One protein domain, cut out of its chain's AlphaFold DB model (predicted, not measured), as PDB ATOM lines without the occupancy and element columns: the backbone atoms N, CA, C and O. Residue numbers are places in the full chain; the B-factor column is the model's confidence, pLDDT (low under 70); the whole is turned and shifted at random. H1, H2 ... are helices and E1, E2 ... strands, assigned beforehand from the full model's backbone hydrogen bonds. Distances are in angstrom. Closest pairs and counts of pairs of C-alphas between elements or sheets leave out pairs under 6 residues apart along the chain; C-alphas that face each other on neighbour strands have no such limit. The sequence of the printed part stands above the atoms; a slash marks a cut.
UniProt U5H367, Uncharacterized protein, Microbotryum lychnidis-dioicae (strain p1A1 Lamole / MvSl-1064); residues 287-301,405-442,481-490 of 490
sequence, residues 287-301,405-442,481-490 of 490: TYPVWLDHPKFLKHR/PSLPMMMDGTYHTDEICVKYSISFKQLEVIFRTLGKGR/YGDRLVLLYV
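What this domain is: This is residues 287 to 301, 405 to 442 and 481 to 490 of the 490 residues of an uncharacterized protein of Microbotryum lychnidis-dioicae (strain p1A1 Lamole / MvSl-1064) (UniProt U5H367). A two-stranded antiparallel ribbon, E1 and E2, has H2 near the start of E1 and H3 near the start of E2; these helices make a corner, while H1 lies off at one end of the long axis. The 63 printed residues, ordered E1 H1 H2 H3 E2, are mixed, helices and strands, and compact: radius of gyration of the C-alphas 11.0 A, spans 33 by 23 by 23 A.

How they stand to each other: E1, residues 287 to 291, and E2, residues 485 to 489, are antiparallel at 155 degrees; N 288 and O 488, 2.8 A apart, are within hydrogen-bond range. The closest C-alphas of E2 and H3, residues 428 to 440, are Leu 485 and Gly 439, 5.0 A; those of E1 and H2, residues 417 to 424, are Thr 287 and Thr 417, 5.9 A. H3 touches H2 with residues 428 to 431 alone, about perpendicular at 81 degrees, closest at C-alphas 428 and 421, 6.4 A. H1, residues 295 to 301, is apart from H2, H3 and E2. Every O i to N i+4 pair is within range in H2 and H3; H1 has 0 of 3, and 2 of 4 O i to N i+3.

Where its parts are: E1 begins at C-alpha 287 (-24.776, -36.230, 15.145); E2 ends at C-alpha 489 (-23.419, -35.375, 19.652). H3 is 18.3 A long, E2 13.3 A, E1 13.0 A, H2 10.8 A, H1 10.2 A.

The domain as a whole: C-alphas 301 and 425 are farthest apart, 33.2 A. Cuts after 301 and 442 leave C-alpha gaps of 22.1 A and 13.9 A. The links printed whole, E1 to H1 and H2 to H3, are tight. Residues 299 to 301 and 441 to 442 have pLDDT under 70.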
ATOM      1  N   THR A 287     -23.533 -35.709  14.566       92.62
ATOM      2  CA  THR A 287     -24.776 -36.230  15.145       92.62
ATOM      3  C   THR A 287     -24.944 -37.697  14.767       92.62
ATOM      4  O   THR A 287     -24.965 -38.026  13.582       92.62
ATOM      5  N   TYR A 288     -25.082 -38.569  15.762       93.75
ATOM      6  CA  TYR A 288     -25.216 -40.017  15.611       93.75
ATOM      7  C   TYR A 288     -26.596 -40.475  16.101       93.75
ATOM      8  O   TYR A 288     -26.863 -40.428  17.306       93.75
ATOM      9  N   PRO A 289     -27.498 -40.907  15.202       92.94
ATOM     10  CA  PRO A 289     -28.805 -41.407  15.596       92.94
ATOM     11  C   PRO A 289     -28.728 -42.810  16.205       92.94
ATOM     12  O   PRO A 289     -28.118 -43.725  15.647       92.94
ATOM     13  N   VAL A 290     -29.423 -42.986  17.327       91.44
ATOM     14  CA  VAL A 290     -29.582 -44.245  18.058       91.44
ATOM     15  C   VAL A 290     -31.068 -44.564  18.170       91.44
ATOM     16  O   VAL A 290     -31.818 -43.924  18.906       91.44
ATOM     17  N   TRP A 291     -31.502 -45.579  17.433       90.31
ATOM     18  CA  TRP A 291     -32.847 -46.127  17.499       90.31
ATOM     19  C   TRP A 291     -32.907 -47.204  18.582       90.31
ATOM     20  O   TRP A 291     -32.255 -48.243  18.487       90.31
ATOM     21  N   LEU A 292     -33.693 -46.968  19.629       86.88
ATOM     22  CA  LEU A 292     -33.704 -47.817  20.825       86.88
ATOM     23  C   LEU A 292     -34.293 -49.215  20.574       86.88
ATOM     24  O   LEU A 292     -33.924 -50.169  21.255       86.88
ATOM     25  N   ASP A 293     -35.152 -49.360  19.561       83.62
ATOM     26  CA  ASP A 293     -35.690 -50.661  19.139       83.62
ATOM     27  C   ASP A 293     -34.749 -51.409  18.171       83.62
ATOM     28  O   ASP A 293     -35.118 -52.437  17.598       83.62
ATOM     29  N   HIS A 294     -33.521 -50.924  17.965       83.62
ATOM     30  CA  HIS A 294     -32.556 -51.594  17.105       83.62
ATOM     31  C   HIS A 294     -32.207 -52.995  17.654       83.62
ATOM     32  O   HIS A 294     -31.950 -53.154  18.854       83.62
ATOM     33  N   PRO A 295     -32.119 -54.041  16.805       81.75
ATOM     34  CA  PRO A 295     -31.892 -55.422  17.243       81.75
ATOM     35  C   PRO A 295     -30.610 -55.622  18.066       81.75
ATOM     36  O   PRO A 295     -30.547 -56.550  18.873       81.75
ATOM     37  N   LYS A 296     -29.597 -54.754  17.903       79.94
ATOM     38  CA  LYS A 296     -28.382 -54.766  18.740       79.94
ATOM     39  C   LYS A 296     -28.688 -54.512  20.222       79.94
ATOM     40  O   LYS A 296     -28.097 -55.170  21.069       79.94
ATOM     41  N   PHE A 297     -29.635 -53.627  20.535       78.88
ATOM     42  CA  PHE A 297     -29.978 -53.268  21.916       78.88
ATOM     43  C   PHE A 297     -31.033 -54.205  22.517       78.88
ATOM     44  O   PHE A 297     -31.017 -54.490  23.715       78.88
ATOM     45  N   LEU A 298     -31.909 -54.776  21.685       72.31
ATOM     46  CA  LEU A 298     -32.957 -55.694  22.146       72.31
ATOM     47  C   LEU A 298     -32.414 -57.034  22.674       72.31
ATOM     48  O   LEU A 298     -33.014 -57.614  23.580       72.31
ATOM     49  N   LYS A 299     -31.259 -57.510  22.181       59.62
ATOM     50  CA  LYS A 299     -30.622 -58.754  22.663       59.62
ATOM     51  C   LYS A 299     -30.206 -58.703  24.140       59.62
ATOM     52  O   LYS A 299     -30.178 -59.747  24.786       59.62
ATOM     53  N   HIS A 300     -29.949 -57.517  24.694       53.47
ATOM     54  CA  HIS A 300     -29.624 -57.355  26.116       53.47
ATOM     55  C   HIS A 300     -30.860 -57.222  27.013       53.47
ATOM     56  O   HIS A 300     -30.792 -57.553  28.193       53.47
ATOM     57  N   ARG A 301     -32.014 -56.813  26.467       50.31
ATOM     58  CA  ARG A 301     -33.231 -56.591  27.265       50.31
ATOM     59  C   ARG A 301     -33.932 -57.888  27.687       50.31
ATOM     60  O   ARG A 301     -34.624 -57.903  28.698       50.31
ATOM     61  N   PRO A 405     -35.729 -50.900   4.536       73.44
ATOM     62  CA  PRO A 405     -35.643 -51.482   5.879       73.44
ATOM     63  C   PRO A 405     -34.210 -51.520   6.432       73.44
ATOM     64  O   PRO A 405     -34.022 -51.684   7.632       73.44
ATOM     65  N   SER A 406     -33.199 -51.337   5.577       83.31
ATOM     66  CA  SER A 406     -31.801 -51.217   5.987       83.31
ATOM     67  C   SER A 406     -31.464 -49.871   6.636       83.31
ATOM     68  O   SER A 406     -30.478 -49.798   7.359       83.31
ATOM     69  N   LEU A 407     -32.253 -48.814   6.409       84.12
ATOM     70  CA  LEU A 407     -31.940 -47.468   6.901       84.12
ATOM     71  C   LEU A 407     -32.043 -47.374   8.432       84.12
ATOM     72  O   LEU A 407     -31.065 -46.953   9.049       84.12
ATOM     73  N   PRO A 408     -33.126 -47.846   9.087       82.88
ATOM     74  CA  PRO A 408     -33.167 -47.914  10.550       82.88
ATOM     75  C   PRO A 408     -32.054 -48.784  11.151       82.88
ATOM     76  O   PRO A 408     -31.661 -48.561  12.289       82.88
ATOM     77  N   MET A 409     -31.519 -49.752  10.395       85.69
ATOM     78  CA  MET A 409     -30.412 -50.610  10.845       85.69
ATOM     79  C   MET A 409     -29.060 -49.889  10.918       85.69
ATOM     80  O   MET A 409     -28.111 -50.427  11.475       85.69
ATOM     81  N   MET A 410     -28.952 -48.688  10.349       86.38
ATOM     82  CA  MET A 410     -27.768 -47.837  10.498       86.38
ATOM     83  C   MET A 410     -27.879 -46.860  11.671       86.38
ATOM     84  O   MET A 410     -26.911 -46.176  11.983       86.38
ATOM     85  N   MET A 411     -29.043 -46.786  12.320       87.94
ATOM     86  CA  MET A 411     -29.282 -45.929  13.483       87.94
ATOM     87  C   MET A 411     -28.938 -46.669  14.778       87.94
ATOM     88  O   MET A 411     -29.763 -46.817  15.673       87.94
ATOM     89  N   ASP A 412     -27.732 -47.208  14.861       86.81
ATOM     90  CA  ASP A 412     -27.214 -47.903  16.041       86.81
ATOM     91  C   ASP A 412     -26.141 -47.087  16.779       86.81
ATOM     92  O   ASP A 412     -25.488 -47.608  17.681       86.81
ATOM     93  N   GLY A 413     -25.956 -45.822  16.390       88.00
ATOM     94  CA  GLY A 413     -24.922 -44.931  16.910       88.00
ATOM     95  C   GLY A 413     -23.556 -45.047  16.232       88.00
ATOM     96  O   GLY A 413     -22.641 -44.347  16.649       88.00
ATOM     97  N   THR A 414     -23.387 -45.891  15.204       89.62
ATOM     98  CA  THR A 414     -22.083 -46.055  14.522       89.62
ATOM     99  C   THR A 414     -21.881 -45.136  13.320       89.62
ATOM    100  O   THR A 414     -20.744 -44.797  13.004       89.62
ATOM    101  N   TYR A 415     -22.963 -44.707  12.669       92.00
ATOM    102  CA  TYR A 415     -22.928 -43.834  11.493       92.00
ATOM    103  C   TYR A 415     -23.499 -42.463  11.840       92.00
ATOM    104  O   TYR A 415     -24.590 -42.377  12.410       92.00
ATOM    105  N   HIS A 416     -22.802 -41.389  11.470       93.62
ATOM    106  CA  HIS A 416     -23.346 -40.040  11.635       93.62
ATOM    107  C   HIS A 416     -24.373 -39.713  10.541       93.62
ATOM    108  O   HIS A 416     -24.466 -40.383   9.508       93.62
ATOM    109  N   THR A 417     -25.159 -38.657  10.751       92.19
ATOM    110  CA  THR A 417     -26.260 -38.253   9.858       92.19
ATOM    111  C   THR A 417     -25.836 -38.083   8.399       92.19
ATOM    112  O   THR A 417     -26.568 -38.502   7.507       92.19
ATOM    113  N   ASP A 418     -24.652 -37.527   8.138       91.94
ATOM    114  CA  ASP A 418     -24.184 -37.266   6.767       91.94
ATOM    115  C   ASP A 418     -23.855 -38.559   6.007       91.94
ATOM    116  O   ASP A 418     -24.217 -38.690   4.838       91.94
ATOM    117  N   GLU A 419     -23.248 -39.549   6.669       92.75
ATOM    118  CA  GLU A 419     -22.997 -40.874   6.085       92.75
ATOM    119  C   GLU A 419     -24.309 -41.569   5.694       92.75
ATOM    120  O   GLU A 419     -24.408 -42.167   4.617       92.75
ATOM    121  N   ILE A 420     -25.340 -41.449   6.535       92.31
ATOM    122  CA  ILE A 420     -26.675 -41.998   6.268       92.31
ATOM    123  C   ILE A 420     -27.314 -41.269   5.077       92.31
ATOM    124  O   ILE A 420     -27.764 -41.921   4.129       92.31
ATOM    125  N   CYS A 421     -27.311 -39.933   5.086       92.00
ATOM    126  CA  CYS A 421     -27.846 -39.108   4.002       92.00
ATOM    127  C   CYS A 421     -27.190 -39.445   2.656       92.00
ATOM    128  O   CYS A 421     -27.887 -39.707   1.674       92.00
ATOM    129  N   VAL A 422     -25.857 -39.518   2.619       92.06
ATOM    130  CA  VAL A 422     -25.095 -39.825   1.402       92.06
ATOM    131  C   VAL A 422     -25.360 -41.250   0.929       92.06
ATOM    132  O   VAL A 422     -25.583 -41.473  -0.265       92.06
ATOM    133  N   LYS A 423     -25.388 -42.239   1.829       90.94
ATOM    134  CA  LYS A 423     -25.605 -43.639   1.441       90.94
ATOM    135  C   LYS A 423     -26.973 -43.853   0.800       90.94
ATOM    136  O   LYS A 423     -27.041 -44.506  -0.243       90.94
ATOM    137  N   TYR A 424     -28.024 -43.263   1.367       90.88
ATOM    138  CA  TYR A 424     -29.396 -43.389   0.866       90.88
ATOM    139  C   TYR A 424     -29.802 -42.317  -0.154       90.88
ATOM    140  O   TYR A 424     -30.919 -42.376  -0.658       90.88
ATOM    141  N   SER A 425     -28.911 -41.374  -0.482       90.25
ATOM    142  CA  SER A 425     -29.204 -40.232  -1.363       90.25
ATOM    143  C   SER A 425     -30.449 -39.452  -0.913       90.25
ATOM    144  O   SER A 425     -31.293 -39.079  -1.728       90.25
ATOM    145  N   ILE A 426     -30.577 -39.227   0.397       89.69
ATOM    146  CA  ILE A 426     -31.677 -38.466   0.998       89.69
ATOM    147  C   ILE A 426     -31.159 -37.172   1.613       89.69
ATOM    148  O   ILE A 426     -30.029 -37.088   2.089       89.69
ATOM    149  N   SER A 427     -32.011 -36.155   1.623       89.25
ATOM    150  CA  SER A 427     -31.750 -34.911   2.345       89.25
ATOM    151  C   SER A 427     -31.923 -35.095   3.853       89.25
ATOM    152  O   SER A 427     -32.707 -35.935   4.303       89.25
ATOM    153  N   PHE A 428     -31.273 -34.234   4.639       88.31
ATOM    154  CA  PHE A 428     -31.455 -34.213   6.091       88.31
ATOM    155  C   PHE A 428     -32.929 -34.027   6.492       88.31
ATOM    156  O   PHE A 428     -33.420 -34.743   7.354       88.31
ATOM    157  N   LYS A 429     -33.688 -33.182   5.777       89.00
ATOM    158  CA  LYS A 429     -35.135 -33.000   6.011       89.00
ATOM    159  C   LYS A 429     -35.931 -34.298   5.860       89.00
ATOM    160  O   LYS A 429     -36.870 -34.552   6.607       89.00
ATOM    161  N   GLN A 430     -35.573 -35.133   4.884       89.81
ATOM    162  CA  GLN A 430     -36.194 -36.451   4.726       89.81
ATOM    163  C   GLN A 430     -35.788 -37.387   5.869       89.81
ATOM    164  O   GLN A 430     -36.636 -38.117   6.378       89.81
ATOM    165  N   LEU A 431     -34.525 -37.340   6.301       89.44
ATOM    166  CA  LEU A 431     -34.042 -38.113   7.444       89.44
ATOM    167  C   LEU A 431     -34.757 -37.719   8.753       89.44
ATOM    168  O   LEU A 431     -35.159 -38.600   9.506       89.44
ATOM    169  N   GLU A 432     -35.030 -36.433   8.982       88.12
ATOM    170  CA  GLU A 432     -35.799 -35.953  10.141       88.12
ATOM    171  C   GLU A 432     -37.236 -36.492  10.166       88.12
ATOM    172  O   GLU A 432     -37.752 -36.872  11.220       88.12
ATOM    173  N   VAL A 433     -37.901 -36.575   9.009       88.12
ATOM    174  CA  VAL A 433     -39.238 -37.187   8.912       88.12
ATOM    175  C   VAL A 433     -39.184 -38.666   9.304       88.12
ATOM    176  O   VAL A 433     -40.078 -39.163   9.997       88.12
ATOM    177  N   ILE A 434     -38.119 -39.370   8.912       86.31
ATOM    178  CA  ILE A 434     -37.892 -40.770   9.289       86.31
ATOM    179  C   ILE A 434     -37.650 -40.880  10.796       86.31
ATOM    180  O   ILE A 434     -38.270 -41.726  11.440       86.31
ATOM    181  N   PHE A 435     -36.828 -40.000  11.371       89.31
ATOM    182  CA  PHE A 435     -36.586 -39.933  12.812       89.31
ATOM    183  C   PHE A 435     -37.887 -39.782  13.602       89.31
ATOM    184  O   PHE A 435     -38.161 -40.589  14.489       89.31
ATOM    185  N   ARG A 436     -38.752 -38.840  13.207       86.44
ATOM    186  CA  ARG A 436     -40.072 -38.644  13.831       86.44
ATOM    187  C   ARG A 436     -40.987 -39.859  13.675       86.44
ATOM    188  O   ARG A 436     -41.778 -40.154  14.567       86.44
ATOM    189  N   THR A 437     -40.904 -40.568  12.550       85.69
ATOM    190  CA  THR A 437     -41.720 -41.768  12.294       85.69
ATOM    191  C   THR A 437     -41.277 -42.946  13.161       85.69
ATOM    192  O   THR A 437     -42.115 -43.652  13.720       85.69
ATOM    193  N   LEU A 438     -39.965 -43.162  13.290       83.69
ATOM    194  CA  LEU A 438     -39.399 -44.225  14.121       83.69
ATOM    195  C   LEU A 438     -39.597 -43.947  15.612       83.69
ATOM    196  O   LEU A 438     -39.938 -44.863  16.361       83.69
ATOM    197  N   GLY A 439     -39.422 -42.696  16.038       80.12
ATOM    198  CA  GLY A 439     -39.511 -42.341  17.448       80.12
ATOM    199  C   GLY A 439     -40.937 -42.313  18.005       80.12
ATOM    200  O   GLY A 439     -41.123 -42.646  19.173       80.12
ATOM    201  N   LYS A 440     -41.959 -42.039  17.175       78.69
ATOM    202  CA  LYS A 440     -43.380 -42.103  17.585       78.69
ATOM    203  C   LYS A 440     -43.943 -43.527  17.701       78.69
ATOM    204  O   LYS A 440     -44.950 -43.726  18.375       78.69
ATOM    205  N   GLY A 441     -43.302 -44.526  17.085       58.50
ATOM    206  CA  GLY A 441     -43.801 -45.904  17.041       58.50
ATOM    207  C   GLY A 441     -45.128 -46.054  16.274       58.50
ATOM    208  O   GLY A 441     -45.844 -45.092  16.000       58.50
ATOM    209  N   ARG A 442     -45.489 -47.288  15.897       49.75
ATOM    210  CA  ARG A 442     -46.858 -47.594  15.446       49.75
ATOM    211  C   ARG A 442     -47.791 -47.406  16.643       49.75
ATOM    212  O   ARG A 442     -47.920 -48.324  17.449       49.75
ATOM    213  N   TYR A 481     -37.815 -35.909  18.324       79.25
ATOM    214  CA  TYR A 481     -37.998 -37.121  17.551       79.25
ATOM    215  C   TYR A 481     -38.803 -38.208  18.276       79.25
ATOM    216  O   TYR A 481     -39.162 -39.183  17.625       79.25
ATOM    217  N   GLY A 482     -39.173 -38.030  19.549       79.44
ATOM    218  CA  GLY A 482     -39.936 -38.985  20.366       79.44
ATOM    219  C   GLY A 482     -39.069 -39.966  21.168       79.44
ATOM    220  O   GLY A 482     -37.845 -39.967  21.061       79.44
ATOM    221  N   ASP A 483     -39.708 -40.831  21.961       82.62
ATOM    222  CA  ASP A 483     -39.039 -41.589  23.039       82.62
ATOM    223  C   ASP A 483     -38.151 -42.748  22.564       82.62
ATOM    224  O   ASP A 483     -37.366 -43.290  23.338       82.62
ATOM    225  N   ARG A 484     -38.281 -43.174  21.301       83.56
ATOM    226  CA  ARG A 484     -37.552 -44.340  20.760       83.56
ATOM    227  C   ARG A 484     -36.316 -43.972  19.943       83.56
ATOM    228  O   ARG A 484     -35.660 -44.874  19.419       83.56
ATOM    229  N   LEU A 485     -35.999 -42.684  19.805       88.12
ATOM    230  CA  LEU A 485     -34.826 -42.214  19.075       88.12
ATOM    231  C   LEU A 485     -34.051 -41.181  19.898       88.12
ATOM    232  O   LEU A 485     -34.599 -40.159  20.311       88.12
ATOM    233  N   VAL A 486     -32.757 -41.437  20.062       89.38
ATOM    234  CA  VAL A 486     -31.805 -40.552  20.737       89.38
ATOM    235  C   VAL A 486     -30.756 -40.098  19.728       89.38
ATOM    236  O   VAL A 486     -30.302 -40.892  18.909       89.38
ATOM    237  N   LEU A 487     -30.364 -38.826  19.776       89.81
ATOM    238  CA  LEU A 487     -29.260 -38.293  18.978       89.81
ATOM    239  C   LEU A 487     -28.060 -38.040  19.893       89.81
ATOM    240  O   LEU A 487     -28.166 -37.288  20.860       89.81
ATOM    241  N   LEU A 488     -26.927 -38.671  19.590       89.94
ATOM    242  CA  LEU A 488     -25.659 -38.426  20.276       89.94
ATOM    243  C   LEU A 488     -24.860 -37.372  19.510       89.94
ATOM    244  O   LEU A 488     -24.787 -37.426  18.283       89.94
ATOM    245  N   TYR A 489     -24.245 -36.436  20.227       90.44
ATOM    246  CA  TYR A 489     -23.419 -35.375  19.652       90.44
ATOM    247  C   TYR A 489     -21.964 -35.594  20.066       90.44
ATOM    248  O   TYR A 489     -21.678 -35.607  21.264       90.44
ATOM    249  N   VAL A 490     -21.069 -35.794  19.095       85.88
ATOM    250  CA  VAL A 490     -19.649 -36.141  19.315       85.88
ATOM    251  C   VAL A 490     -18.744 -35.128  18.628       85.88
ATOM    252  O   VAL A 490     -18.930 -34.925  17.407       85.88
TER     253      VAL A 490